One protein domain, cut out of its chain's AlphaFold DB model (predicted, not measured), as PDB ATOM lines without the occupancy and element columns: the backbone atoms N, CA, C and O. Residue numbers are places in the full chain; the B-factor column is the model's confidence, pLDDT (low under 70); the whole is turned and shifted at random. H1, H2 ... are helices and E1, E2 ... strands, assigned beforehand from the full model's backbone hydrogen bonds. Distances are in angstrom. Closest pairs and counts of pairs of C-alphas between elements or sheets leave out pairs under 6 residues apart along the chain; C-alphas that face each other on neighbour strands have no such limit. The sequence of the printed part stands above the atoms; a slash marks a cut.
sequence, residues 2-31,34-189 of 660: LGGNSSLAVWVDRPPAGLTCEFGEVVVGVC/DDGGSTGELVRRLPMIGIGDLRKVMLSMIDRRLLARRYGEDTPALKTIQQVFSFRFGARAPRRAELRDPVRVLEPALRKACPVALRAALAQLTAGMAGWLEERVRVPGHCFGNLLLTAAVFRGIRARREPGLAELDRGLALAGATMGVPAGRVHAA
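AT A GLANCE: This is residues 2 to 31 and 34 to 189 of the 660 residues of the protein "YvcK family protein" of Verrucomicrobia bacterium (UniProt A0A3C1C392). A small parallel ribbon of two strands, E1 and E2, lies at one edge of a rounded cluster of mostly short, crossed helices, with H3 packed on both strands. H11 is near the middle and meets H3, H5 and H12; H4, H7 and H8 pack on H5, and H1 and H10 lie toward opposite ends of the longest axis. The printed part has 186 residues with twelve named helices and two named strands, in the order H1, E1, H2 to H12, E2; the class is mostly helix. It is compact, with a radius of gyration of the C-alphas of 15.5 A, and spans 42 by 38 by 26 A.

IN THESE COORDINATES: E1 is residues 28 to 30, from C-alpha 28 at (7.394, -21.493, 57.359), and E2 is residues 186 to 188, ending at C-alpha 188 at (6.848, -22.984, 49.094). The longest helix, H12, is residues 165 to 179 and measures 20.6 A from C-alpha 165 at (8.499, -29.913, 43.382). H5, residues 74 to 86, measures 17.8 A, H11, residues 144 to 153, 14.3 A, and H3, residues 52 to 60, 12.8 A. The others are H1, residues 19 to 22; H2, 37 to 43; H4, 64 to 71; H6, 96 to 100; H7, 102 to 105; H8, 108 to 113; H9, 116 to 124; and H10, 131 to 137.

HOW THE PARTS SIT: E1 and E2 are parallel, with N 30 and O 187 at 2.8 A, within hydrogen-bond range. The closest C-alphas of E1 and H3, Val 30 and Leu 54, are 6.1 A apart. H3 touches H11, about perpendicular at 79 degrees, closest at C-alphas 52 and 146, 6.0 A. H11 touches H12, opposite ways at a steep tilt of 46 degrees, closest at C-alphas 153 and 171, 4.0 A. H5 is the hub: its residues 84 to 86 touch H11, with C-alphas 85 and 145 at 3.6 A, and it touches H4, C-alphas 68 and 74 at 4.6 A, H7, C-alphas 84 and 103 at 6.8 A, and H8, C-alphas 76 and 113 at 6.1 A. H9 touches H7, C-alphas 123 and 102 at 6.2 A. H6 and H7 touch only at the corner, and only just, with 3 pairs of C-alphas within 8 A. H1, H2 and H10 touch no helix. Every O i to N i+4 pair is within hydrogen-bond range in H2 to H6, H8, H9, H11 and H12; H10 has 2 of 3, and H1 and H7 are too short for such a pair.

THE WHOLE: The two C-alphas farthest apart, Glu 22 and Gly 131, are 44.5 A apart. Residues 32 to 33 are not printed, and C-alphas 31 and 34 are 7.3 A apart across the cut. The link from H11 to H12 is long, 11 residues. Mean pLDDT of the printed part is 93.5; residues 2 to 4 are under 70.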
ATOM      1  N   LEU A   2      10.301 -13.422  62.142       69.56
ATOM      2  CA  LEU A   2      11.252 -14.534  62.291       69.56
ATOM      3  C   LEU A   2      12.661 -14.091  62.733       69.56
ATOM      4  O   LEU A   2      13.271 -14.789  63.526       69.56
ATOM      5  N   GLY A   3      13.134 -12.921  62.271       53.72
ATOM      6  CA  GLY A   3      14.499 -12.427  62.545       53.72
ATOM      7  C   GLY A   3      14.711 -10.912  62.368       53.72
ATOM      8  O   GLY A   3      15.843 -10.444  62.288       53.72
ATOM      9  N   GLY A   4      13.632 -10.122  62.243       64.88
ATOM     10  CA  GLY A   4      13.685  -8.687  61.894       64.88
ATOM     11  C   GLY A   4      13.623  -8.394  60.390       64.88
ATOM     12  O   GLY A   4      13.277  -9.272  59.606       64.88
ATOM     13  N   ASN A   5      13.878  -7.140  59.993       74.62
ATOM     14  CA  ASN A   5      13.911  -6.738  58.584       74.62
ATOM     15  C   ASN A   5      15.341  -6.861  58.036       74.62
ATOM     16  O   ASN A   5      16.180  -5.993  58.280       74.62
ATOM     17  N   SER A   6      15.599  -7.925  57.273       75.75
ATOM     18  CA  SER A   6      16.924  -8.228  56.722       75.75
ATOM     19  C   SER A   6      17.408  -7.235  55.660       75.75
ATOM     20  O   SER A   6      18.557  -7.322  55.234       75.75
ATOM     21  N   SER A   7      16.574  -6.285  55.219       77.06
ATOM     22  CA  SER A   7      16.994  -5.230  54.291       77.06
ATOM     23  C   SER A   7      17.730  -4.068  54.965       77.06
ATOM     24  O   SER A   7      18.301  -3.239  54.264       77.06
ATOM     25  N   LEU A   8      17.689  -3.960  56.297       78.31
ATOM     26  CA  LEU A   8      18.323  -2.860  57.030       78.31
ATOM     27  C   LEU A   8      19.823  -3.119  57.206       78.31
ATOM     28  O   LEU A   8      20.213  -4.212  57.607       78.31
ATOM     29  N   ALA A   9      20.668  -2.106  56.990       74.38
ATOM     30  CA  ALA A   9      22.125  -2.240  57.135       74.38
ATOM     31  C   ALA A   9      22.540  -2.738  58.533       74.38
ATOM     32  O   ALA A   9      23.420  -3.582  58.663       74.38
ATOM     33  N   VAL A  10      21.826  -2.286  59.566       76.50
ATOM     34  CA  VAL A  10      22.055  -2.652  60.971       76.50
ATOM     35  C   VAL A  10      21.593  -4.067  61.336       76.50
ATOM     36  O   VAL A  10      21.795  -4.490  62.467       76.50
ATOM     37  N   TRP A  11      20.936  -4.803  60.431       82.06
ATOM     38  CA  TRP A  11      20.382  -6.129  60.732       82.06
ATOM     39  C   TRP A  11      21.451  -7.127  61.196       82.06
ATOM     40  O   TRP A  11      21.201  -7.895  62.118       82.06
ATOM     41  N   VAL A  12      22.645  -7.076  60.605       81.50
ATOM     42  CA  VAL A  12      23.742  -8.009  60.912       81.50
ATOM     43  C   VAL A  12      24.330  -7.785  62.305       81.50
ATOM     44  O   VAL A  12      24.742  -8.734  62.975       81.50
ATOM     45  N   ASP A  13      24.336  -6.533  62.751       80.25
ATOM     46  CA  ASP A  13      24.896  -6.144  64.042       80.25
ATOM     47  C   ASP A  13      23.857  -6.286  65.180       80.25
ATOM     48  O   ASP A  13      24.173  -6.064  66.347       80.25
ATOM     49  N   ARG A  14      22.606  -6.670  64.868       76.06
ATOM     50  CA  ARG A  14      21.557  -6.911  65.872       76.06
ATOM     51  C   ARG A  14      21.674  -8.319  66.475       76.06
ATOM     52  O   ARG A  14      21.978  -9.276  65.755       76.06
ATOM     53  N   PRO A  15      21.374  -8.476  67.779       73.50
ATOM     54  CA  PRO A  15      21.254  -9.799  68.375       73.50
ATOM     55  C   PRO A  15      20.108 -10.578  67.704       73.50
ATOM     56  O   PRO A  15      19.091  -9.966  67.343       73.50
ATOM     57  N   PRO A  16      20.242 -11.908  67.532       78.44
ATOM     58  CA  PRO A  16      19.144 -12.754  67.081       78.44
ATOM     59  C   PRO A  16      17.903 -12.535  67.951       78.44
ATOM     60  O   PRO A  16      17.994 -12.478  69.175       78.44
ATOM     61  N   ALA A  17      16.751 -12.369  67.310       81.25
ATOM     62  CA  ALA A  17      15.483 -12.119  67.981       81.25
ATOM     63  C   ALA A  17      14.319 -12.566  67.097       81.25
ATOM     64  O   ALA A  17      14.414 -12.508  65.871       81.25
ATOM     65  N   GLY A  18      13.184 -12.900  67.706       88.56
ATOM     66  CA  GLY A  18      11.999 -13.360  66.988       88.56
ATOM     67  C   GLY A  18      11.670 -14.815  67.276       88.56
ATOM     68  O   GLY A  18      12.215 -15.427  68.190       88.56
ATOM     69  N   LEU A  19      10.756 -15.366  66.479       91.75
ATOM     70  CA  LEU A  19      10.208 -16.704  66.716       91.75
ATOM     71  C   LEU A  19      11.283 -17.801  66.716       91.75
ATOM     72  O   LEU A  19      11.179 -18.737  67.492       91.75
ATOM     73  N   THR A  20      12.335 -17.675  65.906       89.38
ATOM     74  CA  THR A  20      13.418 -18.676  65.829       89.38
ATOM     75  C   THR A  20      14.317 -18.712  67.066       89.38
ATOM     76  O   THR A  20      15.100 -19.643  67.218       89.38
ATOM     77  N   CYS A  21      14.233 -17.702  67.939       87.94
ATOM     78  CA  CYS A  21      14.957 -17.665  69.211       87.94
ATOM     79  C   CYS A  21      14.118 -18.216  70.369       87.94
ATOM     80  O   CYS A  21      14.675 -18.778  71.304       87.94
ATOM     81  N   GLU A  22      12.797 -18.050  70.294       88.50
ATOM     82  CA  GLU A  22      11.855 -18.489  71.332       88.50
ATOM     83  C   GLU A  22      11.386 -19.935  71.136       88.50
ATOM     84  O   GLU A  22      11.075 -20.627  72.101       88.50
ATOM     85  N   PHE A  23      11.351 -20.410  69.890       90.50
ATOM     86  CA  PHE A  23      10.862 -21.739  69.539       90.50
ATOM     87  C   PHE A  23      11.962 -22.539  68.839       90.50
ATOM     88  O   PHE A  23      12.536 -22.090  67.847       90.50
ATOM     89  N   GLY A  24      12.236 -23.750  69.340       85.62
ATOM     90  CA  GLY A  24      13.290 -24.622  68.804       85.62
ATOM     91  C   GLY A  24      13.003 -25.171  67.401       85.62
ATOM     92  O   GLY A  24      13.931 -25.522  66.674       85.62
ATOM     93  N   GLU A  25      11.729 -25.210  67.001       91.94
ATOM     94  CA  GLU A  25      11.275 -25.761  65.725       91.94
ATOM     95  C   GLU A  25      10.310 -24.806  65.015       91.94
ATOM     96  O   GLU A  25       9.100 -24.845  65.219       91.94
ATOM     97  N   VAL A  26      10.845 -23.938  64.152       94.94
ATOM     98  CA  VAL A  26      10.036 -23.000  63.358       94.94
ATOM     99  C   VAL A  26      10.035 -23.419  61.896       94.94
ATOM    100  O   VAL A  26      11.083 -23.443  61.255       94.94
ATOM    101  N   VAL A  27       8.848 -23.712  61.365       96.94
ATOM    102  CA  VAL A  27       8.624 -24.037  59.952       96.94
ATOM    103  C   VAL A  27       7.752 -22.959  59.313       96.94
ATOM    104  O   VAL A  27       6.808 -22.469  59.929       96.94
ATOM    105  N   VAL A  28       8.064 -22.583  58.072       96.81
ATOM    106  CA  VAL A  28       7.394 -21.493  57.359       96.81
ATOM    107  C   VAL A  28       6.900 -21.967  55.995       96.81
ATOM    108  O   VAL A  28       7.700 -22.360  55.148       96.81
ATOM    109  N   GLY A  29       5.587 -21.881  55.772       96.94
ATOM    110  CA  GLY A  29       4.970 -21.983  54.448       96.94
ATOM    111  C   GLY A  29       4.882 -20.604  53.792       96.94
ATOM    112  O   GLY A  29       4.410 -19.655  54.418       96.94
ATOM    113  N   VAL A  30       5.351 -20.475  52.551       96.50
ATOM    114  CA  VAL A  30       5.525 -19.175  51.884       96.50
ATOM    115  C   VAL A  30       4.635 -19.046  50.649       96.50
ATOM    116  O   VAL A  30       4.510 -19.987  49.864       96.50
ATOM    117  N   CYS A  31       4.040 -17.864  50.467       95.00
ATOM    118  CA  CYS A  31       3.261 -17.497  49.282       95.00
ATOM    119  C   CYS A  31       4.104 -17.568  47.996       95.00
ATOM    120  O   CYS A  31       5.296 -17.256  48.002       95.00
ATOM    121  N   ASP A  34       3.408 -13.933  44.051       93.44
ATOM    122  CA  ASP A  34       4.011 -12.604  43.853       93.44
ATOM    123  C   ASP A  34       4.398 -12.405  42.377       93.44
ATOM    124  O   ASP A  34       5.105 -13.225  41.787       93.44
ATOM    125  N   ASP A  35       3.954 -11.295  41.794       94.06
ATOM    126  CA  ASP A  35       4.247 -10.864  40.425       94.06
ATOM    127  C   ASP A  35       4.843  -9.442  40.370       94.06
ATOM    128  O   ASP A  35       4.930  -8.824  39.306       94.06
ATOM    129  N   GLY A  36       5.295  -8.909  41.509       92.00
ATOM    130  CA  GLY A  36       5.834  -7.561  41.634       92.00
ATOM    131  C   GLY A  36       7.344  -7.460  41.409       92.00
ATOM    132  O   GLY A  36       8.135  -8.342  41.757       92.00
ATOM    133  N   GLY A  37       7.782  -6.325  40.856       93.38
ATOM    134  CA  GLY A  37       9.195  -5.942  40.754       93.38
ATOM    135  C   GLY A  37      10.090  -7.034  40.153       93.38
ATOM    136  O   GLY A  37       9.840  -7.528  39.059       93.38
ATOM    137  N   SER A  38      11.138  -7.429  40.886       96.12
ATOM    138  CA  SER A  38      12.065  -8.471  40.421       96.12
ATOM    139  C   SER A  38      11.406  -9.835  40.247       96.12
ATOM    140  O   SER A  38      11.897 -10.611  39.429       96.12
ATOM    141  N   THR A  39      10.411 -10.174  41.066       97.12
ATOM    142  CA  THR A  39       9.684 -11.439  40.940       97.12
ATOM    143  C   THR A  39       8.832 -11.404  39.677       97.12
ATOM    144  O   THR A  39       8.914 -12.321  38.865       97.12
ATOM    145  N   GLY A  40       8.130 -10.289  39.456       96.44
ATOM    146  CA  GLY A  40       7.388  -9.998  38.231       96.44
ATOM    147  C   GLY A  40       8.207 -10.207  36.968       96.44
ATOM    148  O   GLY A  40       7.812 -10.969  36.092       96.44
ATOM    149  N   GLU A  41       9.403  -9.620  36.898       96.31
ATOM    150  CA  GLU A  41      10.272  -9.772  35.724       96.31
ATOM    151  C   GLU A  41      10.704 -11.229  35.466       96.31
ATOM    152  O   GLU A  41      10.918 -11.602  34.306       96.31
ATOM    153  N   LEU A  42      10.801 -12.059  36.513       97.81
ATOM    154  CA  LEU A  42      11.102 -13.487  36.388       97.81
ATOM    155  C   LEU A  42       9.893 -14.274  35.887       97.81
ATOM    156  O   LEU A  42       9.996 -14.941  34.859       97.81
ATOM    157  N   VAL A  43       8.738 -14.151  36.545       97.44
ATOM    158  CA  VAL A  43       7.518 -14.884  36.159       97.44
ATOM    159  C   VAL A  43       6.951 -14.401  34.815       97.44
ATOM    160  O   VAL A  43       6.296 -15.162  34.106       97.44
ATOM    161  N   ARG A  44       7.288 -13.175  34.383       96.25
ATOM    162  CA  ARG A  44       7.055 -12.659  33.020       96.25
ATOM    163  C   ARG A  44       7.784 -13.469  31.945       96.25
ATOM    164  O   ARG A  44       7.344 -13.504  30.798       96.25
ATOM    165  N   ARG A  45       8.923 -14.091  32.274       96.00
ATOM    166  CA  ARG A  45       9.845 -14.718  31.299       96.00
ATOM    167  C   ARG A  45      10.012 -16.217  31.479       96.00
ATOM    168  O   ARG A  45      10.365 -16.902  30.513       96.00
ATOM    169  N   LEU A  46       9.756 -16.717  32.681       97.44
ATOM    170  CA  LEU A  46       9.983 -18.095  33.084       97.44
ATOM    171  C   LEU A  46       8.686 -18.708  33.627       97.44
ATOM    172  O   LEU A  46       7.952 -18.031  34.346       97.44
ATOM    173  N   PRO A  47       8.406 -19.983  33.313       96.06
ATOM    174  CA  PRO A  47       7.278 -20.707  33.891       96.06
ATOM    175  C   PRO A  47       7.624 -21.094  35.333       96.06
ATOM    176  O   PRO A  47       8.080 -22.199  35.589       96.06
ATOM    177  N   MET A  48       7.507 -20.163  36.276       97.06
ATOM    178  CA  MET A  48       7.892 -20.394  37.668       97.06
ATOM    179  C   MET A  48       6.984 -19.652  38.642       97.06
ATOM    180  O   MET A  48       6.292 -18.708  38.267       97.06
ATOM    181  N   ILE A  49       7.020 -20.088  39.896       97.56
ATOM    182  CA  ILE A  49       6.398 -19.395  41.020       97.56
ATOM    183  C   ILE A  49       7.100 -18.074  41.350       97.56
ATOM    184  O   ILE A  49       8.273 -17.868  41.026       97.56
ATOM    185  N   GLY A  50       6.404 -17.204  42.078       97.12
ATOM    186  CA  GLY A  50       7.015 -16.044  42.700       97.12
ATOM    187  C   GLY A  50       8.005 -16.444  43.801       97.12
ATOM    188  O   GLY A  50       7.641 -17.123  44.756       97.12
ATOM    189  N   ILE A  51       9.271 -16.027  43.674       96.44
ATOM    190  CA  ILE A  51      10.377 -16.437  44.569       96.44
ATOM    191  C   ILE A  51      10.777 -15.359  45.595       96.44
ATOM    192  O   ILE A  51      11.575 -15.604  46.504       96.44
ATOM    193  N   GLY A  52      10.260 -14.137  45.445       95.62
ATOM    194  CA  GLY A  52      10.701 -12.973  46.213       95.62
ATOM    195  C   GLY A  52      10.497 -13.105  47.720       95.62
ATOM    196  O   GLY A  52      11.374 -12.694  48.486       95.62
ATOM    197  N   ASP A  53       9.381 -13.692  48.146       94.88
ATOM    198  CA  ASP A  53       9.075 -13.888  49.565       94.88
ATOM    199  C   ASP A  53       9.843 -15.064  50.169       94.88
ATOM    200  O   ASP A  53      10.339 -14.936  51.290       94.88
ATOM    201  N   LEU A  54      10.077 -16.140  49.404       96.31
ATOM    202  CA  LEU A  54      10.961 -17.241  49.814       96.31
ATOM    203  C   LEU A  54      12.350 -16.707  50.166       96.31
ATOM    204  O   LEU A  54      12.860 -16.975  51.250       96.31
ATOM    205  N   ARG A  55      12.917 -15.838  49.323       96.69
ATOM    206  CA  ARG A  55      14.195 -15.169  49.604       96.69
ATOM    207  C   ARG A  55      14.192 -14.395  50.926       96.69
ATOM    208  O   ARG A  55      15.147 -14.494  51.694       96.69
ATOM    209  N   LYS A  56      13.157 -13.584  51.178       93.62
ATOM    210  CA  LYS A  56      13.059 -12.758  52.399       93.62
ATOM    211  C   LYS A  56      12.938 -13.633  53.649       93.62
ATOM    212  O   LYS A  56      13.584 -13.350  54.659       93.62
ATOM    213  N   VAL A  57      12.134 -14.693  53.570       94.00
ATOM    214  CA  VAL A  57      11.963 -15.670  54.651       94.00
ATOM    215  C   VAL A  57      13.277 -16.393  54.917       94.00
ATOM    216  O   VAL A  57      13.715 -16.416  56.060       94.00
ATOM    217  N   MET A  58      13.957 -16.886  53.879       95.06
ATOM    218  CA  MET A  58      15.257 -17.549  54.020       95.06
ATOM    219  C   MET A  58      16.299 -16.635  54.670       95.06
ATOM    220  O   MET A  58      16.986 -17.071  55.584       95.06
ATOM    221  N   LEU A  59      16.376 -15.354  54.283       94.06
ATOM    222  CA  LEU A  59      17.259 -14.385  54.953       94.06
ATOM    223  C   LEU A  59      16.926 -14.238  56.443       94.06
ATOM    224  O   LEU A  59      17.824 -14.148  57.270       94.06
ATOM    225  N   SER A  60      15.642 -14.246  56.794       90.88
ATOM    226  CA  SER A  60      15.190 -14.119  58.185       90.88
ATOM    227  C   SER A  60      15.334 -15.408  59.005       90.88
ATOM    228  O   SER A  60      15.180 -15.357  60.221       90.88
ATOM    229  N   MET A  61      15.596 -16.543  58.350       91.75
ATOM    230  CA  MET A  61      15.738 -17.881  58.939       91.75
ATOM    231  C   MET A  61      17.203 -18.332  59.043       91.75
ATOM    232  O   MET A  61      17.472 -19.494  59.342       91.75
ATOM    233  N   ILE A  62      18.154 -17.439  58.763       92.81
ATOM    234  CA  ILE A  62      19.580 -17.732  58.883       92.81
ATOM    235  C   ILE A  62      19.931 -18.036  60.343       92.81
ATOM    236  O   ILE A  62      19.699 -17.224  61.237       92.81
ATOM    237  N   ASP A  63      20.567 -19.184  60.563       91.56
ATOM    238  CA  ASP A  63      21.147 -19.571  61.840       91.56
ATOM    239  C   ASP A  63      22.644 -19.218  61.849       91.56
ATOM    240  O   ASP A  63      23.460 -19.780  61.107       91.56
ATOM    241  N   ARG A  64      23.024 -18.280  62.725       90.81
ATOM    242  CA  ARG A  64      24.415 -17.811  62.859       90.81
ATOM    243  C   ARG A  64      25.373 -18.921  63.305       90.81
ATOM    244  O   ARG A  64      26.530 -18.913  62.895       90.81
ATOM    245  N   ARG A  65      24.910 -19.915  64.073       91.06
ATOM    246  CA  ARG A  65      25.711 -21.082  64.490       91.06
ATOM    247  C   ARG A  65      25.955 -22.026  63.318       91.06
ATOM    248  O   ARG A  65      27.022 -22.631  63.238       91.06
ATOM    249  N   LEU A  66      24.985 -22.196  62.416       92.00
ATOM    250  CA  LEU A  66      25.192 -22.957  61.175       92.00
ATOM    251  C   LEU A  66      26.153 -22.232  60.229       92.00
ATOM    252  O   LEU A  66      27.050 -22.872  59.682       92.00
ATOM    253  N   LEU A  67      26.015 -20.910  60.087       91.81
ATOM    254  CA  LEU A  67      26.956 -20.104  59.308       91.81
ATOM    255  C   LEU A  67      28.379 -20.196  59.854       91.81
ATOM    256  O   LEU A  67      29.293 -20.483  59.084       91.81
ATOM    257  N   ALA A  68      28.553 -20.006  61.164       92.88
ATOM    258  CA  ALA A  68      29.866 -20.053  61.795       92.88
ATOM    259  C   ALA A  68      30.540 -21.418  61.596       92.88
ATOM    260  O   ALA A  68      31.678 -21.510  61.145       92.88
ATOM    261  N   ARG A  69      29.792 -22.505  61.830       94.44
ATOM    262  CA  ARG A  69      30.280 -23.875  61.603       94.44
ATOM    263  C   ARG A  69      30.713 -24.127  60.160       94.44
ATOM    264  O   ARG A  69      31.624 -24.914  59.932       94.44
ATOM    265  N   ARG A  70      30.052 -23.498  59.187       94.38
ATOM    266  CA  ARG A  70      30.298 -23.736  57.760       94.38
ATOM    267  C   ARG A  70      31.394 -22.847  57.175       94.38
ATOM    268  O   ARG A  70      32.093 -23.279  56.263       94.38
ATOM    269  N   TYR A  71      31.507 -21.609  57.650       95.50
ATOM    270  CA  TYR A  71      32.327 -20.575  57.012       95.50
ATOM    271  C   TYR A  71      33.348 -19.909  57.942       95.50
ATOM    272  O   TYR A  71      34.107 -19.063  57.469       95.50
ATOM    273  N   GLY A  72      33.406 -20.290  59.220       90.88
ATOM    274  CA  GLY A  72      34.281 -19.677  60.218       90.88
ATOM    275  C   GLY A  72      33.609 -18.483  60.891       90.88
ATOM    276  O   GLY A  72      32.653 -18.650  61.642       90.88
ATOM    277  N   GLU A  73      34.096 -17.269  60.645       83.94
ATOM    278  CA  GLU A  73      33.489 -16.067  61.221       83.94
ATOM    279  C   GLU A  73      32.096 -15.799  60.635       83.94
ATOM    280  O   GLU A  73      31.906 -15.687  59.419       83.94
ATOM    281  N   ASP A  74      31.105 -15.648  61.511       84.75
ATOM    282  CA  ASP A  74      29.715 -15.487  61.096       84.75
ATOM    283  C   ASP A  74      29.422 -14.101  60.506       84.75
ATOM    284  O   ASP A  74      28.603 -13.973  59.599       84.75
ATOM    285  N   THR A  75      30.096 -13.058  60.984       88.88
ATOM    286  CA  THR A  75      29.754 -11.666  60.684       88.88
ATOM    287  C   THR A  75      30.115 -11.287  59.245       88.88
ATOM    288  O   THR A  75      29.231 -10.783  58.541       88.88
ATOM    289  N   PRO A  76      31.333 -11.566  58.732       91.88
ATOM    290  CA  PRO A  76      31.637 -11.356  57.315       91.88
ATOM    291  C   PRO A  76      30.740 -12.193  56.391       91.88
ATOM    292  O   PRO A  76      30.278 -11.695  55.356       91.88
ATOM    293  N   ALA A  77      30.444 -13.441  56.780       94.19
ATOM    294  CA  ALA A  77      29.557 -14.328  56.030       94.19
ATOM    295  C   ALA A  77      28.125 -13.771  55.952       94.19
ATOM    296  O   ALA A  77      27.554 -13.663  54.864       94.19
ATOM    297  N   LEU A  78      27.570 -13.343  57.086       94.00
ATOM    298  CA  LEU A  78      26.226 -12.787  57.191       94.00
ATOM    299  C   LEU A  78      26.101 -11.466  56.417       94.00
ATOM    300  O   LEU A  78      25.148 -11.311  55.652       94.00
ATOM    301  N   LYS A  79      27.086 -10.555  56.522       94.38
ATOM    302  CA  LYS A  79      27.136  -9.308  55.724       94.38
ATOM    303  C   LYS A  79      27.181  -9.602  54.225       94.38
ATOM    304  O   LYS A  79      26.441  -8.991  53.454       94.38
ATOM    305  N   THR A  80      27.997 -10.572  53.813       96.19
ATOM    306  CA  THR A  80      28.091 -11.003  52.410       96.19
ATOM    307  C   THR A  80      26.753 -11.536  51.905       96.19
ATOM    308  O   THR A  80      26.260 -11.072  50.878       96.19
ATOM    309  N   ILE A  81      26.137 -12.481  52.623       96.44
ATOM    310  CA  ILE A  81      24.850 -13.075  52.234       96.44
ATOM    311  C   ILE A  81      23.770 -11.998  52.156       96.44
ATOM    312  O   ILE A  81      23.080 -11.903  51.142       96.44
ATOM    313  N   GLN A  82      23.653 -11.153  53.183       95.31
ATOM    314  CA  GLN A  82      22.665 -10.081  53.223       95.31
ATOM    315  C   GLN A  82      22.777  -9.167  51.999       95.31
ATOM    316  O   GLN A  82      21.774  -8.927  51.320       95.31
ATOM    317  N   GLN A  83      23.983  -8.665  51.714       96.00
ATOM    318  CA  GLN A  83      24.194  -7.706  50.636       96.00
ATOM    319  C   GLN A  83      24.034  -8.348  49.260       96.00
ATOM    320  O   GLN A  83      23.345  -7.778  48.420       96.00
ATOM    321  N   VAL A  84      24.568  -9.555  49.032       97.56
ATOM    322  CA  VAL A  84      24.397 -10.265  47.751       97.56
ATOM    323  C   VAL A  84      22.920 -10.566  47.494       97.56
ATOM    324  O   VAL A  84      22.395 -10.229  46.433       97.56
ATOM    325  N   PHE A  85      22.211 -11.150  48.464       97.44
ATOM    326  CA  PHE A  85      20.810 -11.530  48.275       97.44
ATOM    327  C   PHE A  85      19.846 -10.339  48.294       97.44
ATOM    328  O   PHE A  85      18.704 -10.485  47.859       97.44
ATOM    329  N   SER A  86      20.263  -9.165  48.766       95.50
ATOM    330  CA  SER A  86      19.443  -7.944  48.737       95.50
ATOM    331  C   SER A  86      19.840  -6.974  47.624       95.50
ATOM    332  O   SER A  86      19.111  -6.012  47.381       95.50
ATOM    333  N   PHE A  87      20.941  -7.239  46.911       96.62
ATOM    334  CA  PHE A  87      21.425  -6.398  45.821       96.62
ATOM    335  C   PHE A  87      20.363  -6.246  44.725       96.62
ATOM    336  O   PHE A  87      19.721  -7.222  44.321       96.62
ATOM    337  N   ARG A  88      20.186  -5.023  44.219       96.62
ATOM    338  CA  ARG A  88      19.263  -4.707  43.123       96.62
ATOM    339  C   ARG A  88      20.035  -4.116  41.959       96.62
ATOM    340  O   ARG A  88      20.770  -3.152  42.123       96.62
ATOM    341  N   PHE A  89      19.811  -4.667  40.773       96.44
ATOM    342  CA  PHE A  89      20.461  -4.193  39.558       96.44
ATOM    343  C   PHE A  89      19.861  -2.885  39.017       96.44
ATOM    344  O   PHE A  89      20.521  -2.181  38.259       96.44
ATOM    345  N   GLY A  90      18.633  -2.520  39.399       94.12
ATOM    346  CA  GLY A  90      17.981  -1.308  38.892       94.12
ATOM    347  C   GLY A  90      17.818  -1.357  37.368       94.12
ATOM    348  O   GLY A  90      17.346  -2.356  36.833       94.12
ATOM    349  N   ALA A  91      18.234  -0.299  36.671       93.12
ATOM    350  CA  ALA A  91      18.084  -0.170  35.218       93.12
ATOM    351  C   ALA A  91      19.102  -0.980  34.385       93.12
ATOM    352  O   ALA A  91      18.982  -1.021  33.162       93.12
ATOM    353  N   ARG A  92      20.093  -1.640  35.006       95.06
ATOM    354  CA  ARG A  92      21.085  -2.457  34.280       95.06
ATOM    355  C   ARG A  92      20.781  -3.949  34.362       95.06
ATOM    356  O   ARG A  92      20.254  -4.426  35.357       95.06
ATOM    357  N   ALA A  93      21.196  -4.700  33.349       96.75
ATOM    358  CA  ALA A  93      21.199  -6.160  33.393       96.75
ATOM    359  C   ALA A  93      22.399  -6.714  34.202       96.75
ATOM    360  O   ALA A  93      23.448  -6.054  34.286       96.75
ATOM    361  N   PRO A  94      22.294  -7.935  34.765       96.69
ATOM    362  CA  PRO A  94      23.425  -8.627  35.377       96.69
ATOM    363  C   PRO A  94      24.489  -9.016  34.336       96.69
ATOM    364  O   PRO A  94      24.194  -9.500  33.234       96.69
ATOM    365  N   ARG A  95      25.763  -8.829  34.693       97.00
ATOM    366  CA  ARG A  95      26.915  -9.229  33.873       97.00
ATOM    367  C   ARG A  95      27.229 -10.707  34.102       97.00
ATOM    368  O   ARG A  95      27.143 -11.200  35.222       97.00
ATOM    369  N   ARG A  96      27.724 -11.400  33.071       96.06
ATOM    370  CA  ARG A  96      28.165 -12.809  33.181       96.06
ATOM    371  C   ARG A  96      29.183 -13.037  34.298       96.06
ATOM    372  O   ARG A  96      29.109 -14.035  35.000       96.06
ATOM    373  N   ALA A  97      30.117 -12.101  34.477       96.56
ATOM    374  CA  ALA A  97      31.104 -12.181  35.548       96.56
ATOM    375  C   ALA A  97      30.461 -12.134  36.944       96.56
ATOM    376  O   ALA A  97      30.915 -12.844  37.829       96.56
ATOM    377  N   GLU A  98      29.399 -11.341  37.130       97.25
ATOM    378  CA  GLU A  98      28.653 -11.271  38.395       97.25
ATOM    379  C   GLU A  98      27.863 -12.560  38.627       97.25
ATOM    380  O   GLU A  98      27.871 -13.078  39.734       97.25
ATOM    381  N   LEU A  99      27.253 -13.133  37.583       96.12
ATOM    382  CA  LEU A  99      26.572 -14.427  37.695       96.12
ATOM    383  C   LEU A  99      27.542 -15.551  38.079       96.12
ATOM    384  O   LEU A  99      27.193 -16.378  38.909       96.12
ATOM    385  N   ARG A 100      28.755 -15.579  37.513       95.94
ATOM    386  CA  ARG A 100      29.786 -16.584  37.839       95.94
ATOM    387  C   ARG A 100      30.399 -16.398  39.226       95.94
ATOM    388  O   ARG A 100      30.851 -17.364  39.825       95.94
ATOM    389  N   ASP A 101      30.450 -15.164  39.710       97.38
ATOM    390  CA  ASP A 101      31.075 -14.801  40.980       97.38
ATOM    391  C   ASP A 101      30.229 -13.725  41.675       97.38
ATOM    392  O   ASP A 101      30.493 -12.522  41.525       97.38
ATOM    393  N   PRO A 102      29.194 -14.146  42.428       97.94
ATOM    394  CA  PRO A 102      28.223 -13.220  43.000       97.94
ATOM    395  C   PRO A 102      28.809 -12.160  43.941       97.94
ATOM    396  O   PRO A 102      28.237 -11.086  44.091       97.94
ATOM    397  N   VAL A 103      29.979 -12.397  44.538       97.88
ATOM    398  CA  VAL A 103      30.645 -11.454  45.457       97.88
ATOM    399  C   VAL A 103      31.165 -10.202  44.717       97.88
ATOM    400  O   VAL A 103      31.495  -9.183  45.327       97.88
ATOM    401  N   ARG A 104      31.187 -10.206  43.376       97.44
ATOM    402  CA  ARG A 104      31.581  -9.040  42.562       97.44
ATOM    403  C   ARG A 104      30.654  -7.838  42.683       97.44
ATOM    404  O   ARG A 104      31.097  -6.739  42.370       97.44
ATOM    405  N   VAL A 105      29.415  -8.021  43.135       96.75
ATOM    406  CA  VAL A 105      28.492  -6.892  43.350       96.75
ATOM    407  C   VAL A 105      28.785  -6.122  44.641       96.75
ATOM    408  O   VAL A 105      28.224  -5.053  44.846       96.75
ATOM    409  N   LEU A 106      29.645  -6.664  45.509       96.94
ATOM    410  CA  LEU A 106      29.993  -6.066  46.794       96.94
ATOM    411  C   LEU A 106      31.143  -5.074  46.667       96.94
ATOM    412  O   LEU A 106      32.004  -5.214  45.790       96.94
ATOM    413  N   GLU A 107      31.201  -4.146  47.618       95.50
ATOM    414  CA  GLU A 107      32.320  -3.224  47.796       95.50
ATOM    415  C   GLU A 107      33.652  -3.965  48.039       95.50
ATOM    416  O   GLU A 107      33.660  -5.063  48.613       95.50
ATOM    417  N   PRO A 108      34.807  -3.387  47.643       96.25
ATOM    418  CA  PRO A 108      36.102  -4.069  47.691       96.25
ATOM    419  C   PRO A 108      36.483  -4.636  49.062       96.25
ATOM    420  O   PRO A 108      37.030  -5.737  49.128       96.25
ATOM    421  N   ALA A 109      36.190  -3.918  50.151       95.00
ATOM    422  CA  ALA A 109      36.510  -4.359  51.509       95.00
ATOM    423  C   ALA A 109      35.745  -5.637  51.886       95.00
ATOM    424  O   ALA A 109      36.355  -6.633  52.273       95.00
ATOM    425  N   LEU A 110      34.422  -5.651  51.683       93.81
ATOM    426  CA  LEU A 110      33.600  -6.826  51.980       93.81
ATOM    427  C   LEU A 110      33.899  -7.986  51.023       93.81
ATOM    428  O   LEU A 110      33.893  -9.143  51.433       93.81
ATOM    429  N   ARG A 111      34.241  -7.694  49.762       95.69
ATOM    430  CA  ARG A 111      34.678  -8.713  48.800       95.69
ATOM    431  C   ARG A 111      35.943  -9.440  49.259       95.69
ATOM    432  O   ARG A 111      36.030 -10.649  49.066       95.69
ATOM    433  N   LYS A 112      36.907  -8.720  49.844       95.31
ATOM    434  CA  LYS A 112      38.132  -9.303  50.420       95.31
ATOM    435  C   LYS A 112      37.849 -10.076  51.710       95.31
ATOM    436  O   LYS A 112      38.452 -11.119  51.917       95.31
ATOM    437  N   ALA A 113      36.925  -9.584  52.536       94.94
ATOM    438  CA  ALA A 113      36.537 -10.218  53.797       94.94
ATOM    439  C   ALA A 113      35.609 -11.440  53.630       94.94
ATOM    440  O   ALA A 113      35.365 -12.163  54.593       94.94
ATOM    441  N   CYS A 114      35.059 -11.674  52.435       96.44
ATOM    442  CA  CYS A 114      34.177 -12.807  52.168       96.44
ATOM    443  C   CYS A 114      34.928 -14.148  52.313       96.44
ATOM    444  O   CYS A 114      35.912 -14.363  51.596       96.44
ATOM    445  N   PRO A 115      34.450 -15.084  53.160       96.50
ATOM    446  CA  PRO A 115      35.059 -16.405  53.291       96.50
ATOM    447  C   PRO A 115      35.126 -17.143  51.950       96.50
ATOM    448  O   PRO A 115      34.140 -17.215  51.211       96.50
ATOM    449  N   VAL A 116      36.273 -17.761  51.650       96.06
ATOM    450  CA  VAL A 116      36.508 -18.472  50.376       96.06
ATOM    451  C   VAL A 116      35.449 -19.552  50.133       96.06
ATOM    452  O   VAL A 116      34.893 -19.646  49.037       96.06
ATOM    453  N   ALA A 117      35.105 -20.316  51.173       96.94
ATOM    454  CA  ALA A 117      34.069 -21.343  51.110       96.94
ATOM    455  C   ALA A 117      32.668 -20.763  50.826       96.94
ATOM    456  O   ALA A 117      31.887 -21.377  50.095       96.94
ATOM    457  N   LEU A 118      32.348 -19.567  51.339       97.81
ATOM    458  CA  LEU A 118      31.081 -18.889  51.044       97.81
ATOM    459  C   LEU A 118      31.049 -18.389  49.600       97.81
ATOM    460  O   LEU A 118      30.062 -18.607  48.902       97.81
ATOM    461  N   ARG A 119      32.134 -17.771  49.118       97.69
ATOM    462  CA  ARG A 119      32.243 -17.337  47.717       97.69
ATOM    463  C   ARG A 119      32.064 -18.506  46.748       97.69
ATOM    464  O   ARG A 119      31.323 -18.374  45.775       97.69
ATOM    465  N   ALA A 120      32.682 -19.651  47.044       97.88
ATOM    466  CA  ALA A 120      32.500 -20.876  46.273       97.88
ATOM    467  C   ALA A 120      31.044 -21.375  46.323       97.88
ATOM    468  O   ALA A 120      30.473 -21.682  45.281       97.88
ATOM    469  N   ALA A 121      30.416 -21.398  47.504       98.12
ATOM    470  CA  ALA A 121      29.015 -21.802  47.651       98.12
ATOM    471  C   ALA A 121      28.048 -20.880  46.880       98.12
ATOM    472  O   ALA A 121      27.152 -21.365  46.196       98.12
ATOM    473  N   LEU A 122      28.268 -19.563  46.915       98.44
ATOM    474  CA  LEU A 122      27.491 -18.593  46.139       98.44
ATOM    475  C   LEU A 122      27.643 -18.826  44.631       98.44
ATOM    476  O   LEU A 122      26.644 -18.830  43.915       98.44
ATOM    477  N   ALA A 123      28.867 -19.063  44.150       97.94
ATOM    478  CA  ALA A 123      29.116 -19.375  42.742       97.94
ATOM    479  C   ALA A 123      28.442 -20.688  42.301       97.94
ATOM    480  O   ALA A 123      28.029 -20.824  41.151       97.94
ATOM    481  N   GLN A 124      28.266 -21.650  43.214       97.44
ATOM    482  CA  GLN A 124      27.567 -22.901  42.913       97.44
ATOM    483  C   GLN A 124      26.066 -22.723  42.651       97.44
ATOM    484  O   GLN A 124      25.490 -23.546  41.941       97.44
ATOM    485  N   LEU A 125      25.429 -21.655  43.147       97.88
ATOM    486  CA  LEU A 125      24.002 -21.394  42.894       97.88
ATOM    487  C   LEU A 125      23.705 -21.139  41.411       97.88
ATOM    488  O   LEU A 125      22.616 -21.440  40.936       97.88
ATOM    489  N   THR A 126      24.682 -20.619  40.673       96.12
ATOM    490  CA  THR A 126      24.588 -20.309  39.238       96.12
ATOM    491  C   THR A 126      25.461 -21.219  38.375       96.12
ATOM    492  O   THR A 126      25.428 -21.125  37.145       96.12
ATOM    493  N   ALA A 127      26.241 -22.114  38.985       93.62
ATOM    494  CA  ALA A 127      27.087 -23.050  38.262       93.62
ATOM    495  C   ALA A 127      26.244 -23.986  37.384       93.62
ATOM    496  O   ALA A 127      25.287 -24.611  37.843       93.62
ATOM    497  N   GLY A 128      26.617 -24.086  36.107       88.56
ATOM    498  CA  GLY A 128      25.871 -24.877  35.128       88.56
ATOM    499  C   GLY A 128      24.524 -24.267  34.724       88.56
ATOM    500  O   GLY A 128      23.680 -24.992  34.200       88.56
ATOM    501  N   MET A 129      24.308 -22.964  34.960       94.44
ATOM    502  CA  MET A 129      23.147 -22.238  34.436       94.44
ATOM    503  C   MET A 129      23.036 -22.455  32.922       94.44
ATOM    504  O   MET A 129      23.960 -22.146  32.170       94.44
ATOM    505  N   ALA A 130      21.903 -22.999  32.482       94.00
ATOM    506  CA  ALA A 130      21.671 -23.280  31.074       94.00
ATOM    507  C   ALA A 130      21.649 -21.980  30.248       94.00
ATOM    508  O   ALA A 130      21.110 -20.967  30.696       94.00
ATOM    509  N   GLY A 131      22.182 -22.018  29.020       94.62
ATOM    510  CA  GLY A 131      22.271 -20.830  28.158       94.62
ATOM    511  C   GLY A 131      20.916 -20.165  27.894       94.62
ATOM    512  O   GLY A 131      20.806 -18.945  27.983       94.62
ATOM    513  N   TRP A 132      19.865 -20.969  27.687       95.06
ATOM    514  CA  TRP A 132      18.493 -20.481  27.488       95.06
ATOM    515  C   TRP A 132      17.940 -19.733  28.712       95.06
ATOM    516  O   TRP A 132      17.127 -18.818  28.573       95.06
ATOM    517  N   LEU A 133      18.357 -20.131  29.920       97.00
ATOM    518  CA  LEU A 133      17.961 -19.475  31.162       97.00
ATOM    519  C   LEU A 133      18.727 -18.165  31.318       97.00
ATOM    520  O   LEU A 133      18.108 -17.136  31.581       97.00
ATOM    521  N   GLU A 134      20.049 -18.194  31.106       95.81
ATOM    522  CA  GLU A 134      20.907 -17.008  31.182       95.81
ATOM    523  C   GLU A 134      20.396 -15.891  30.261       95.81
ATOM    524  O   GLU A 134      20.251 -14.749  30.696       95.81
ATOM    525  N   GLU A 135      20.075 -16.220  29.007       94.62
ATOM    526  CA  GLU A 135      19.551 -15.269  28.021       94.62
ATOM    527  C   GLU A 135      18.278 -14.564  28.513       94.62
ATOM    528  O   GLU A 135      18.126 -13.355  28.353       94.62
ATOM    529  N   ARG A 136      17.385 -15.298  29.189       95.06
ATOM    530  CA  ARG A 136      16.101 -14.768  29.669       95.06
ATOM    531  C   ARG A 136      16.202 -13.944  30.946       95.06
ATOM    532  O   ARG A 136      15.368 -13.066  31.148       95.06
ATOM    533  N   VAL A 137      17.179 -14.219  31.809       95.44
ATOM    534  CA  VAL A 137      17.329 -13.520  33.101       95.44
ATOM    535  C   VAL A 137      18.354 -12.386  33.062       95.44
ATOM    536  O   VAL A 137      18.495 -11.636  34.025       95.44
ATOM    537  N   ARG A 138      19.086 -12.218  31.956       96.31
ATOM    538  CA  ARG A 138      20.012 -11.093  31.763       96.31
ATOM    539  C   ARG A 138      19.301  -9.840  31.253       96.31
ATOM    540  O   ARG A 138      19.685  -9.253  30.246       96.31
ATOM    541  N   VAL A 139      18.304  -9.398  32.010       95.06
ATOM    542  CA  VAL A 139      17.559  -8.151  31.786       95.06
ATOM    543  C   VAL A 139      17.612  -7.251  33.033       95.06
ATOM    544  O   VAL A 139      18.005  -7.712  34.108       95.06
ATOM    545  N   PRO A 140      17.276  -5.953  32.916       95.12
ATOM    546  CA  PRO A 140      17.149  -5.061  34.068       95.12
ATOM    547  C   PRO A 140      16.066  -5.471  35.076       95.12
ATOM    548  O   PRO A 140      15.230  -6.327  34.812       95.12
ATOM    549  N   GLY A 141      16.059  -4.820  36.243       93.50
ATOM    550  CA  GLY A 141      14.971  -4.917  37.225       93.50
ATOM    551  C   GLY A 141      15.104  -6.043  38.256       93.50
ATOM    552  O   GLY A 141      14.305  -6.124  39.193       93.50
ATOM    553  N   HIS A 142      16.130  -6.888  38.148       96.38
ATOM    554  CA  HIS A 142      16.304  -8.013  39.060       96.38
ATOM    555  C   HIS A 142      16.901  -7.634  40.427       96.38
ATOM    556  O   HIS A 142      17.779  -6.778  40.562       96.38
ATOM    557  N   CYS A 143      16.440  -8.342  41.457       97.62
ATOM    558  CA  CYS A 143      17.140  -8.545  42.714       97.62
ATOM    559  C   CYS A 143      18.046  -9.764  42.549       97.62
ATOM    560  O   CYS A 143      17.600 -10.812  42.077       97.62
ATOM    561  N   PHE A 144      19.311  -9.647  42.938       98.06
ATOM    562  CA  PHE A 144      20.280 -10.695  42.664       98.06
ATOM    563  C   PHE A 144      19.981 -11.980  43.439       98.06
ATOM    564  O   PHE A 144      20.036 -13.056  42.859       98.06
ATOM    565  N   GLY A 145      19.530 -11.886  44.693       98.00
ATOM    566  CA  GLY A 145      19.095 -13.065  45.444       98.00
ATOM    567  C   GLY A 145      17.951 -13.831  44.771       98.00
ATOM    568  O   GLY A 145      17.956 -15.056  44.787       98.00
ATOM    569  N   ASN A 146      17.013 -13.138  44.111       98.31
ATOM    570  CA  ASN A 146      15.957 -13.809  43.345       98.31
ATOM    571  C   ASN A 146      16.547 -14.571  42.146       98.31
ATOM    572  O   ASN A 146      16.112 -15.685  41.863       98.31
ATOM    573  N   LEU A 147      17.557 -14.008  41.468       98.06
ATOM    574  CA  LEU A 147      18.270 -14.694  40.384       98.06
ATOM    575  C   LEU A 147      19.030 -15.921  40.875       98.06
ATOM    576  O   LEU A 147      18.980 -16.950  40.213       98.06
ATOM    577  N   LEU A 148      19.704 -15.828  42.023       98.50
ATOM    578  CA  LEU A 148      20.442 -16.950  42.601       98.50
ATOM    579  C   LEU A 148      19.505 -18.107  42.969       98.50
ATOM    580  O   LEU A 148      19.788 -19.249  42.624       98.50
ATOM    581  N   LEU A 149      18.361 -17.811  43.599       98.38
ATOM    582  CA  LEU A 149      17.341 -18.826  43.881       98.38
ATOM    583  C   LEU A 149      16.773 -19.427  42.596       98.38
ATOM    584  O   LEU A 149      16.667 -20.643  42.481       98.38
ATOM    585  N   THR A 150      16.459 -18.588  41.609       98.25
ATOM    586  CA  THR A 150      15.957 -19.049  40.306       98.25
ATOM    587  C   THR A 150      16.965 -19.976  39.631       98.25
ATOM    588  O   THR A 150      16.606 -21.058  39.182       98.25
ATOM    589  N   ALA A 151      18.240 -19.591  39.599       98.06
ATOM    590  CA  ALA A 151      19.310 -20.391  39.018       98.06
ATOM    591  C   ALA A 151      19.442 -21.760  39.699       98.06
ATOM    592  O   ALA A 151      19.546 -22.775  39.012       98.06
ATOM    593  N   ALA A 152      19.370 -21.785  41.032       98.06
ATOM    594  CA  ALA A 152      19.436 -23.012  41.814       98.06
ATOM    595  C   ALA A 152      18.234 -23.934  41.547       98.06
ATOM    596  O   ALA A 152      18.423 -25.133  41.360       98.06
ATOM    597  N   VAL A 153      17.016 -23.385  41.472       98.06
ATOM    598  CA  VAL A 153      15.783 -24.142  41.178       98.06
ATOM    599  C   VAL A 153      15.796 -24.723  39.762       98.06
ATOM    600  O   VAL A 153      15.402 -25.866  39.555       98.06
ATOM    601  N   PHE A 154      16.286 -23.968  38.777       97.88
ATOM    602  CA  PHE A 154      16.357 -24.427  37.387       97.88
ATOM    603  C   PHE A 154      17.602 -25.274  37.070       97.88
ATOM    604  O   PHE A 154      17.823 -25.656  35.914       97.88
ATOM    605  N   ARG A 155      18.437 -25.589  38.064       95.50
ATOM    606  CA  ARG A 155      19.667 -26.358  37.859       95.50
ATOM    607  C   ARG A 155      19.352 -27.744  37.286       95.50
ATOM    608  O   ARG A 155      18.593 -28.518  37.860       95.50
ATOM    609  N   GLY A 156      19.979 -28.068  36.155       93.38
ATOM    610  CA  GLY A 156      19.782 -29.341  35.448       93.38
ATOM    611  C   GLY A 156      18.579 -29.373  34.497       93.38
ATOM    612  O   GLY A 156      18.432 -30.337  33.745       93.38
ATOM    613  N   ILE A 157      17.757 -28.319  34.453       95.50
ATOM    614  CA  ILE A 157      16.630 -28.218  33.523       95.50
ATOM    615  C   ILE A 157      17.141 -27.788  32.137       95.50
ATOM    616  O   ILE A 157      17.564 -26.652  31.916       95.50
ATOM    617  N   ARG A 158      17.098 -28.714  31.174       91.75
ATOM    618  CA  ARG A 158      17.655 -28.511  29.821       91.75
ATOM    619  C   ARG A 158      16.765 -27.696  28.882       91.75
ATOM    620  O   ARG A 158      17.275 -27.143  27.917       91.75
ATOM    621  N   ALA A 159      15.466 -27.613  29.163       91.75
ATOM    622  CA  ALA A 159      14.490 -26.930  28.319       91.75
ATOM    623  C   ALA A 159      13.517 -26.096  29.156       91.75
ATOM    624  O   ALA A 159      13.260 -26.402  30.317       91.75
ATOM    625  N   ARG A 160      12.946 -25.052  28.553       93.75
ATOM    626  CA  ARG A 160      12.017 -24.146  29.231       93.75
ATOM    627  C   ARG A 160      10.717 -24.867  29.604       93.75
ATOM    628  O   ARG A 160       9.843 -25.044  28.763       93.75
ATOM    629  N   ARG A 161      10.583 -25.222  30.880       94.75
ATOM    630  CA  ARG A 161       9.371 -25.783  31.487       94.75
ATOM    631  C   ARG A 161       9.269 -25.397  32.957       94.75
ATOM    632  O   ARG A 161      10.251 -24.936  33.537       94.75
ATOM    633  N   GLU A 162       8.091 -25.606  33.528       94.50
ATOM    634  CA  GLU A 162       7.859 -25.458  34.963       94.50
ATOM    635  C   GLU A 162       8.791 -26.387  35.765       94.50
ATOM    636  O   GLU A 162       8.897 -27.576  35.420       94.50
ATOM    637  N   PRO A 163       9.505 -25.875  36.786       96.19
ATOM    638  CA  PRO A 163      10.207 -26.713  37.747       96.19
ATOM    639  C   PRO A 163       9.216 -27.562  38.545       96.19
ATOM    640  O   PRO A 163       8.231 -27.049  39.071       96.19
ATOM    641  N   GLY A 164       9.487 -28.859  38.666       95.25
ATOM    642  CA  GLY A 164       8.722 -29.724  39.559       95.25
ATOM    643  C   GLY A 164       9.074 -29.475  41.028       95.25
ATOM    644  O   GLY A 164      10.092 -28.856  41.341       95.25
ATOM    645  N   LEU A 165       8.275 -30.033  41.938       95.19
ATOM    646  CA  LEU A 165       8.499 -29.913  43.382       95.19
ATOM    647  C   LEU A 165       9.919 -30.341  43.798       95.19
ATOM    648  O   LEU A 165      10.632 -29.574  44.425       95.19
ATOM    649  N   ALA A 166      10.397 -31.496  43.325       96.12
ATOM    650  CA  ALA A 166      11.747 -31.972  43.641       96.12
ATOM    651  C   ALA A 166      12.871 -31.031  43.153       96.12
ATOM    652  O   ALA A 166      13.964 -31.007  43.714       96.12
ATOM    653  N   GLU A 167      12.649 -30.268  42.080       97.31
ATOM    654  CA  GLU A 167      13.617 -29.279  41.589       97.31
ATOM    655  C   GLU A 167      13.592 -28.011  42.432       97.31
ATOM    656  O   GLU A 167      14.652 -27.487  42.779       97.31
ATOM    657  N   LEU A 168      12.390 -27.576  42.813       97.12
ATOM    658  CA  LEU A 168      12.194 -26.492  43.763       97.12
ATOM    659  C   LEU A 168      12.881 -26.804  45.098       97.12
ATOM    660  O   LEU A 168      13.706 -26.007  45.544       97.12
ATOM    661  N   ASP A 169      12.648 -27.985  45.669       97.06
ATOM    662  CA  ASP A 169      13.203 -28.391  46.965       97.06
ATOM    663  C   ASP A 169      14.724 -28.481  46.926       97.06
ATOM    664  O   ASP A 169      15.406 -27.956  47.805       97.06
ATOM    665  N   ARG A 170      15.292 -29.073  45.865       97.25
ATOM    666  CA  ARG A 170      16.751 -29.108  45.680       97.25
ATOM    667  C   ARG A 170      17.346 -27.706  45.572       97.25
ATOM    668  O   ARG A 170      18.393 -27.445  46.165       97.25
ATOM    669  N   GLY A 171      16.694 -26.807  44.833       97.50
ATOM    670  CA  GLY A 171      17.132 -25.420  44.690       97.50
ATOM    671  C   GLY A 171      17.087 -24.655  46.013       97.50
ATOM    672  O   GLY A 171      18.071 -24.010  46.389       97.50
ATOM    673  N   LEU A 172      15.978 -24.772  46.749       97.81
ATOM    674  CA  LEU A 172      15.802 -24.156  48.064       97.81
ATOM    675  C   LEU A 172      16.767 -24.738  49.102       97.81
ATOM    676  O   LEU A 172      17.353 -23.976  49.865       97.81
ATOM    677  N   ALA A 173      17.005 -26.051  49.098       97.56
ATOM    678  CA  ALA A 173      17.966 -26.698  49.988       97.56
ATOM    679  C   ALA A 173      19.403 -26.234  49.712       97.56
ATOM    680  O   ALA A 173      20.136 -25.913  50.648       97.56
ATOM    681  N   LEU A 174      19.804 -26.130  48.439       97.69
ATOM    682  CA  LEU A 174      21.131 -25.637  48.060       97.69
ATOM    683  C   LEU A 174      21.337 -24.180  48.505       97.69
ATOM    684  O   LEU A 174      22.368 -23.837  49.094       97.69
ATOM    685  N   ALA A 175      20.345 -23.326  48.256       97.88
ATOM    686  CA  ALA A 175      20.380 -21.935  48.688       97.88
ATOM    687  C   ALA A 175      20.339 -21.802  50.216       97.88
ATOM    688  O   ALA A 175      21.119 -21.041  50.781       97.88
ATOM    689  N   GLY A 176      19.504 -22.589  50.895       97.44
ATOM    690  CA  GLY A 176      19.405 -22.619  52.350       97.44
ATOM    691  C   GLY A 176      20.724 -23.031  52.994       97.44
ATOM    692  O   GLY A 176      21.229 -22.321  53.857       97.44
ATOM    693  N   ALA A 177      21.360 -24.089  52.487       97.06
ATOM    694  CA  ALA A 177      22.685 -24.517  52.926       97.06
ATOM    695  C   ALA A 177      23.761 -23.440  52.706       97.06
ATOM    696  O   ALA A 177      24.663 -23.299  53.530       97.06
ATOM    697  N   THR A 178      23.660 -22.667  51.619       97.31
ATOM    698  CA  THR A 178      24.560 -21.535  51.338       97.31
ATOM    699  C   THR A 178      24.346 -20.377  52.311       97.31
ATOM    700  O   THR A 178      25.295 -19.715  52.719       97.31
ATOM    701  N   MET A 179      23.095 -20.136  52.696       95.69
ATOM    702  CA  MET A 179      22.705 -19.048  53.589       95.69
ATOM    703  C   MET A 179      22.802 -19.410  55.079       95.69
ATOM    704  O   MET A 179      22.679 -18.523  55.913       95.69
ATOM    705  N   GLY A 180      22.998 -20.686  55.426       95.06
ATOM    706  CA  GLY A 180      22.927 -21.165  56.810       95.06
ATOM    707  C   GLY A 180      21.496 -21.268  57.352       95.06
ATOM    708  O   GLY A 180      21.283 -21.122  58.550       95.06
ATOM    709  N   VAL A 181      20.510 -21.497  56.484       94.81
ATOM    710  CA  VAL A 181      19.123 -21.783  56.874       94.81
ATOM    711  C   VAL A 181      19.007 -23.266  57.246       94.81
ATOM    712  O   VAL A 181      19.473 -24.107  56.470       94.81
ATOM    713  N   PRO A 182      18.385 -23.624  58.383       93.12
ATOM    714  CA  PRO A 182      18.187 -25.025  58.735       93.12
ATOM    715  C   PRO A 182      17.333 -25.758  57.686       93.12
ATOM    716  O   PRO A 182      16.328 -25.234  57.197       93.12
ATOM    717  N   ALA A 183      17.739 -26.979  57.333       93.50
ATOM    718  CA  ALA A 183      17.067 -27.782  56.316       93.50
ATOM    719  C   ALA A 183      15.616 -28.112  56.712       93.50
ATOM    720  O   ALA A 183      15.311 -28.279  57.892       93.50
ATOM    721  N   GLY A 184      14.722 -28.189  55.721       92.50
ATOM    722  CA  GLY A 184      13.314 -28.557  55.929       92.50
ATOM    723  C   GLY A 184      12.466 -27.524  56.684       92.50
ATOM    724  O   GLY A 184      11.358 -27.840  57.098       92.50
ATOM    725  N   ARG A 185      12.956 -26.291  56.894       93.56
ATOM    726  CA  ARG A 185      12.218 -25.254  57.643       93.56
ATOM    727  C   ARG A 185      11.460 -24.244  56.781       93.56
ATOM    728  O   ARG A 185      10.630 -23.514  57.313       93.56
ATOM    729  N   VAL A 186      11.741 -24.156  55.484       96.38
ATOM    730  CA  VAL A 186      11.113 -23.178  54.583       96.38
ATOM    731  C   VAL A 186      10.562 -23.905  53.370       96.38
ATOM    732  O   VAL A 186      11.329 -24.486  52.609       96.38
ATOM    733  N   HIS A 187       9.247 -23.820  53.184       97.31
ATOM    734  CA  HIS A 187       8.517 -24.518  52.133       97.31
ATOM    735  C   HIS A 187       7.727 -23.520  51.294       97.31
ATOM    736  O   HIS A 187       7.033 -22.648  51.821       97.31
ATOM    737  N   ALA A 188       7.799 -23.650  49.974       97.25
ATOM    738  CA  ALA A 188       6.848 -22.984  49.094       97.25
ATOM    739  C   ALA A 188       5.456 -23.600  49.306       97.25
ATOM    740  O   ALA A 188       5.352 -24.816  49.448       97.25
ATOM    741  N   ALA A 189       4.385 -22.804  49.308       96.75
ATOM    742  CA  ALA A 189       3.034 -23.349  49.465       96.75
ATOM    743  C   ALA A 189       2.698 -24.376  48.369       96.75
ATOM    744  O   ALA A 189       2.084 -25.396  48.656       96.75
TER     745      ALA A 189